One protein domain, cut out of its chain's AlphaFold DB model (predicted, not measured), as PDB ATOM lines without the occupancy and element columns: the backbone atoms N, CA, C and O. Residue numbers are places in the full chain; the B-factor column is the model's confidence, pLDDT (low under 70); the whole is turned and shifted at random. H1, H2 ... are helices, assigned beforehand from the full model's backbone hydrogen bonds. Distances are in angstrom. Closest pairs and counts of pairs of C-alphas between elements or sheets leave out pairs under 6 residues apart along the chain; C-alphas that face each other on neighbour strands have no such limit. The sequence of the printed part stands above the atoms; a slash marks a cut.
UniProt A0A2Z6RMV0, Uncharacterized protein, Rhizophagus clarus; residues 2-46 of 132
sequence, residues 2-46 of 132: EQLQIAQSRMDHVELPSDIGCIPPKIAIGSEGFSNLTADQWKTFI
ATOM      1  N   GLU A   2     -15.176  -9.628 -36.361       81.19
ATOM      2  CA  GLU A   2     -15.912 -10.667 -37.117       81.19
ATOM      3  C   GLU A   2     -16.593 -11.721 -36.220       81.19
ATOM      4  O   GLU A   2     -17.791 -11.955 -36.335       81.19
ATOM      5  N   GLN A   3     -15.876 -12.263 -35.230       84.75
ATOM      6  CA  GLN A   3     -16.449 -13.208 -34.258       84.75
ATOM      7  C   GLN A   3     -17.621 -12.601 -33.463       84.75
ATOM      8  O   GLN A   3     -18.630 -13.259 -33.230       84.75
ATOM      9  N   LEU A   4     -17.547 -11.314 -33.113       85.06
ATOM     10  CA  LEU A   4     -18.639 -10.623 -32.418       85.06
ATOM     11  C   LEU A   4     -19.863 -10.412 -33.311       85.06
ATOM     12  O   LEU A   4     -20.982 -10.411 -32.811       85.06
ATOM     13  N   GLN A   5     -19.673 -10.254 -34.623       87.25
ATOM     14  CA  GLN A   5     -20.781 -10.188 -35.576       87.25
ATOM     15  C   GLN A   5     -21.472 -11.547 -35.720       87.25
ATOM     16  O   GLN A   5     -22.697 -11.597 -35.779       87.25
ATOM     17  N   ILE A   6     -20.711 -12.646 -35.700       89.38
ATOM     18  CA  ILE A   6     -21.270 -14.006 -35.654       89.38
ATOM     19  C   ILE A   6     -22.070 -14.197 -34.361       89.38
ATOM     20  O   ILE A   6     -23.212 -14.654 -34.406       89.38
ATOM     21  N   ALA A   7     -21.504 -13.800 -33.219       88.62
ATOM     22  CA  ALA A   7     -22.186 -13.879 -31.932       88.62
ATOM     23  C   ALA A   7     -23.477 -13.041 -31.910       88.62
ATOM     24  O   ALA A   7     -24.519 -13.526 -31.475       88.62
ATOM     25  N   GLN A   8     -23.431 -11.817 -32.446       88.75
ATOM     26  CA  GLN A   8     -24.603 -10.956 -32.606       88.75
ATOM     27  C   GLN A   8     -25.667 -11.624 -33.479       88.75
ATOM     28  O   GLN A   8     -26.820 -11.700 -33.076       88.75
ATOM     29  N   SER A   9     -25.276 -12.160 -34.639       88.94
ATOM     30  CA  SER A   9     -26.209 -12.836 -35.536       88.94
ATOM     31  C   SER A   9     -26.886 -14.018 -34.846       88.94
ATOM     32  O   SER A   9     -28.097 -14.160 -34.948       88.94
ATOM     33  N   ARG A  10     -26.151 -14.830 -34.077       90.06
ATOM     34  CA  ARG A  10     -26.744 -15.921 -33.285       90.06
ATOM     35  C   ARG A  10     -27.727 -15.395 -32.236       90.06
ATOM     36  O   ARG A  10     -28.785 -15.987 -32.059       90.06
ATOM     37  N   MET A  11     -27.401 -14.282 -31.580       87.50
ATOM     38  CA  MET A  11     -28.268 -13.625 -30.598       87.50
ATOM     39  C   MET A  11     -29.591 -13.153 -31.199       87.50
ATOM     40  O   MET A  11     -30.632 -13.347 -30.578       87.50
ATOM     41  N   ASP A  12     -29.559 -12.622 -32.421       86.56
ATOM     42  CA  ASP A  12     -30.744 -12.137 -33.136       86.56
ATOM     43  C   ASP A  12     -31.750 -13.265 -33.479       86.56
ATOM     44  O   ASP A  12     -32.908 -12.979 -33.772       86.56
ATOM     45  N   HIS A  13     -31.332 -14.539 -33.432       87.00
ATOM     46  CA  HIS A  13     -32.183 -15.710 -33.706       87.00
ATOM     47  C   HIS A  13     -32.721 -16.400 -32.441       87.00
ATOM     48  O   HIS A  13     -33.453 -17.385 -32.544       87.00
ATOM     49  N   VAL A  14     -32.348 -15.933 -31.248       84.38
ATOM     50  CA  VAL A  14     -32.857 -16.484 -29.987       84.38
ATOM     51  C   VAL A  14     -34.159 -15.775 -29.630       84.38
ATOM     52  O   VAL A  14     -34.169 -14.583 -29.326       84.38
ATOM     53  N   GLU A  15     -35.259 -16.521 -29.624       81.50
ATOM     54  CA  GLU A  15     -36.550 -16.021 -29.156       81.50
ATOM     55  C   GLU A  15     -36.578 -15.990 -27.623       81.50
ATOM     56  O   GLU A  15     -36.454 -17.024 -26.963       81.50
ATOM     57  N   LEU A  16     -36.740 -14.795 -27.048       75.75
ATOM     58  CA  LEU A  16     -36.928 -14.623 -25.610       75.75
ATOM     59  C   LEU A  16     -38.396 -14.366 -25.274       75.75
ATOM     60  O   LEU A  16     -39.058 -13.599 -25.981       75.75
ATOM     61  N   PRO A  17     -38.908 -14.942 -24.175       77.00
ATOM     62  CA  PRO A  17     -40.220 -14.574 -23.682       77.00
ATOM     63  C   PRO A  17     -40.232 -13.115 -23.195       77.00
ATOM     64  O   PRO A  17     -39.222 -12.549 -22.768       77.00
ATOM     65  N   SER A  18     -41.396 -12.474 -23.322       73.12
ATOM     66  CA  SER A  18     -41.579 -11.025 -23.138       73.12
ATOM     67  C   SER A  18     -41.329 -10.523 -21.712       73.12
ATOM     68  O   SER A  18     -41.264  -9.319 -21.483       73.12
ATOM     69  N   ASP A  19     -41.240 -11.433 -20.748       74.50
ATOM     70  CA  ASP A  19     -40.954 -11.182 -19.337       74.50
ATOM     71  C   ASP A  19     -39.452 -11.015 -19.038       74.50
ATOM     72  O   ASP A  19     -39.085 -10.557 -17.954       74.50
ATOM     73  N   ILE A  20     -38.572 -11.305 -20.001       73.19
ATOM     74  CA  ILE A  20     -37.130 -11.070 -19.883       73.19
ATOM     75  C   ILE A  20     -36.826  -9.615 -20.262       73.19
ATOM     76  O   ILE A  20     -36.566  -9.267 -21.411       73.19
ATOM     77  N   GLY A  21     -36.900  -8.744 -19.255       61.47
ATOM     78  CA  GLY A  21     -37.044  -7.294 -19.421       61.47
ATOM     79  C   GLY A  21     -35.863  -6.500 -19.993       61.47
ATOM     80  O   GLY A  21     -36.014  -5.299 -20.189       61.47
ATOM     81  N   CYS A  22     -34.701  -7.095 -20.268       69.31
ATOM     82  CA  CYS A  22     -33.550  -6.360 -20.812       69.31
ATOM     83  C   CYS A  22     -32.764  -7.206 -21.812       69.31
ATOM     84  O   CYS A  22     -31.795  -7.877 -21.451       69.31
ATOM     85  N   ILE A  23     -33.171  -7.138 -23.080       74.62
ATOM     86  CA  ILE A  23     -32.420  -7.709 -24.200       74.62
ATOM     87  C   ILE A  23     -31.182  -6.833 -24.456       74.62
ATOM     88  O   ILE A  23     -31.328  -5.612 -24.596       74.62
ATOM     89  N   PRO A  24     -29.964  -7.404 -24.518       73.38
ATOM     90  CA  PRO A  24     -28.775  -6.659 -24.911       73.38
ATOM     91  C   PRO A  24     -28.976  -6.080 -26.320       73.38
ATOM     92  O   PRO A  24     -29.211  -6.846 -27.254       73.38
ATOM     93  N   PRO A  25     -28.890  -4.751 -26.513       71.06
ATOM     94  CA  PRO A  25     -29.257  -4.128 -27.777       71.06
ATOM     95  C   PRO A  25     -28.331  -4.578 -28.903       71.06
ATOM     96  O   PRO A  25     -28.821  -4.961 -29.961       71.06
ATOM     97  N   LYS A  26     -27.007  -4.549 -28.674       80.50
ATOM     98  CA  LYS A  26     -25.980  -5.171 -29.525       80.50
ATOM     99  C   LYS A  26     -24.681  -5.375 -28.740       80.50
ATOM    100  O   LYS A  26     -24.245  -4.477 -28.024       80.50
ATOM    101  N   ILE A  27     -24.020  -6.504 -28.954       82.56
ATOM    102  CA  ILE A  27     -22.711  -6.831 -28.366       82.56
ATOM    103  C   ILE A  27     -21.539  -6.512 -29.304       82.56
ATOM    104  O   ILE A  27     -20.397  -6.438 -28.870       82.56
ATOM    105  N   ALA A  28     -21.798  -6.262 -30.589       80.00
ATOM    106  CA  ALA A  28     -20.776  -5.878 -31.570       80.00
ATOM    107  C   ALA A  28     -20.593  -4.346 -31.706       80.00
ATOM    108  O   ALA A  28     -20.141  -3.873 -32.748       80.00
ATOM    109  N   ILE A  29     -20.983  -3.551 -30.696       74.69
ATOM    110  CA  ILE A  29     -20.834  -2.082 -30.700       74.69
ATOM    111  C   ILE A  29     -19.467  -1.666 -30.138       74.69
ATOM    112  O   ILE A  29     -19.002  -2.216 -29.138       74.69
ATOM    113  N   GLY A  30     -18.883  -0.620 -30.734       67.12
ATOM    114  CA  GLY A  30     -17.630   0.007 -30.304       67.12
ATOM    115  C   GLY A  30     -16.397  -0.600 -30.975       67.12
ATOM    116  O   GLY A  30     -16.500  -1.575 -31.715       67.12
ATOM    117  N   SER A  31     -15.224  -0.013 -30.728       68.56
ATOM    118  CA  SER A  31     -13.945  -0.525 -31.248       68.56
ATOM    119  C   SER A  31     -13.541  -1.865 -30.624       68.56
ATOM    120  O   SER A  31     -12.818  -2.630 -31.255       68.56
ATOM    121  N   GLU A  32     -14.029  -2.157 -29.415       73.19
ATOM    122  CA  GLU A  32     -13.650  -3.341 -28.628       73.19
ATOM    123  C   GLU A  32     -14.771  -4.392 -28.513       73.19
ATOM    124  O   GLU A  32     -14.507  -5.531 -28.134       73.19
ATOM    125  N   GLY A  33     -16.009  -4.059 -28.900       77.81
ATOM    126  CA  GLY A  33     -17.176  -4.898 -28.611       77.81
ATOM    127  C   GLY A  33     -17.656  -4.774 -27.164       77.81
ATOM    128  O   GLY A  33     -16.968  -4.222 -26.313       77.81
ATOM    129  N   PHE A  34     -18.875  -5.244 -26.893       78.81
ATOM    130  CA  PHE A  34     -19.540  -5.238 -25.578       78.81
ATOM    131  C   PHE A  34     -19.613  -3.875 -24.863       78.81
ATOM    132  O   PHE A  34     -19.952  -3.797 -23.681       78.81
ATOM    133  N   SER A  35     -19.327  -2.782 -25.568       77.56
ATOM    134  CA  SER A  35     -19.348  -1.447 -24.983       77.56
ATOM    135  C   SER A  35     -20.778  -1.008 -24.648       77.56
ATOM    136  O   SER A  35     -21.714  -1.246 -25.412       77.56
ATOM    137  N   ASN A  36     -20.934  -0.319 -23.513       81.50
ATOM    138  CA  ASN A  36     -22.191   0.282 -23.041       81.50
ATOM    139  C   ASN A  36     -23.306  -0.697 -22.619       81.50
ATOM    140  O   ASN A  36     -24.470  -0.301 -22.592       81.50
ATOM    141  N   LEU A  37     -22.979  -1.945 -22.265       83.88
ATOM    142  CA  LEU A  37     -23.956  -2.834 -21.630       83.88
ATOM    143  C   LEU A  37     -24.168  -2.457 -20.157       83.88
ATOM    144  O   LEU A  37     -23.209  -2.309 -19.397       83.88
ATOM    145  N   THR A  38     -25.429  -2.331 -19.743       86.00
ATOM    146  CA  THR A  38     -25.798  -2.168 -18.328       86.00
ATOM    147  C   THR A  38     -25.588  -3.470 -17.552       86.00
ATOM    148  O   THR A  38     -25.483  -4.545 -18.143       86.00
ATOM    149  N   ALA A  39     -25.560  -3.403 -16.217       83.88
ATOM    150  CA  ALA A  39     -25.440  -4.596 -15.376       83.88
ATOM    151  C   ALA A  39     -26.548  -5.630 -15.662       83.88
ATOM    152  O   ALA A  39     -26.262  -6.820 -15.794       83.88
ATOM    153  N   ASP A  40     -27.791  -5.178 -15.854       83.19
ATOM    154  CA  ASP A  40     -28.909  -6.060 -16.207       83.19
ATOM    155  C   ASP A  40     -28.757  -6.673 -17.604       83.19
ATOM    156  O   ASP A  40     -29.058  -7.849 -17.797       83.19
ATOM    157  N   GLN A  41     -28.232  -5.928 -18.581       86.75
ATOM    158  CA  GLN A  41     -27.943  -6.477 -19.910       86.75
ATOM    159  C   GLN A  41     -26.806  -7.502 -19.866       86.75
ATOM    160  O   GLN A  41     -26.903  -8.543 -20.514       86.75
ATOM    161  N   TRP A  42     -25.756  -7.251 -19.077       86.81
ATOM    162  CA  TRP A  42     -24.694  -8.226 -18.824       86.81
ATOM    163  C   TRP A  42     -25.235  -9.494 -18.177       86.81
ATOM    164  O   TRP A  42     -24.902 -10.592 -18.617       86.81
ATOM    165  N   LYS A  43     -26.114  -9.354 -17.182       86.44
ATOM    166  CA  LYS A  43     -26.791 -10.485 -16.551       86.44
ATOM    167  C   LYS A  43     -27.562 -11.309 -17.583       86.44
ATOM    168  O   LYS A  43     -27.345 -12.517 -17.664       86.44
ATOM    169  N   THR A  44     -28.418 -10.679 -18.391       87.06
ATOM    170  CA  THR A  44     -29.169 -11.370 -19.453       87.06
ATOM    171  C   THR A  44     -28.220 -12.065 -20.431       87.06
ATOM    172  O   THR A  44     -28.423 -13.231 -20.770       87.06
ATOM    173  N   PHE A  45     -27.152 -11.381 -20.853       88.62
ATOM    174  CA  PHE A  45     -26.145 -11.947 -21.747       88.62
ATOM    175  C   PHE A  45     -25.494 -13.206 -21.162       88.62
ATOM    176  O   PHE A  45     -25.498 -14.260 -21.797       88.62
ATOM    177  N   ILE A  46     -24.981 -13.131 -19.936       89.44
ATOM    178  CA  ILE A  46     -24.306 -14.259 -19.292       89.44
ATOM    179  C   ILE A  46     -25.274 -15.418 -19.043       89.44
ATOM    180  O   ILE A  46     -24.942 -16.553 -19.361       89.44
TER     181      ILE A  46
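This is residues 2 to 46 of the 132 residues of an uncharacterized protein of Rhizophagus clarus (UniProt A0A2Z6RMV0). Two short helices lie on two sides of a long loop: after H1 the loop swings out, folds back between the helices past residues 24 to 28, turns near Ser 31 and returns to H2. Residues 13 to 19 stick out. The printed part has 45 residues with two named helices, H1 then H2, and no named strand. The class is all helix, though 19 of the 45 residues are in named elements. It is compact, with a radius of gyration of the C-alphas of 10.6 A and spans of 31 by 22 by 14 A.

Find C-alpha 2 at (-15.912, -10.667, -37.117); from there H1, residues 2 to 12, runs 15.4 A. H2, residues 39 to 46, runs 10.5 A to C-alpha 46 at (-24.306, -14.259, -19.292).

H1 and H2 are apart, with no C-alpha of the one within 8 A of the other. In both, every O i to N i+4 pair is within hydrogen-bond range.

Look at Asp 19 and Ser 31, whose C-alphas are the farthest apart, at 31.4 A. The link of 26 residues is long. The printed part has no cut. Residues 21 to 22 and 30 to 31 have pLDDT under 70.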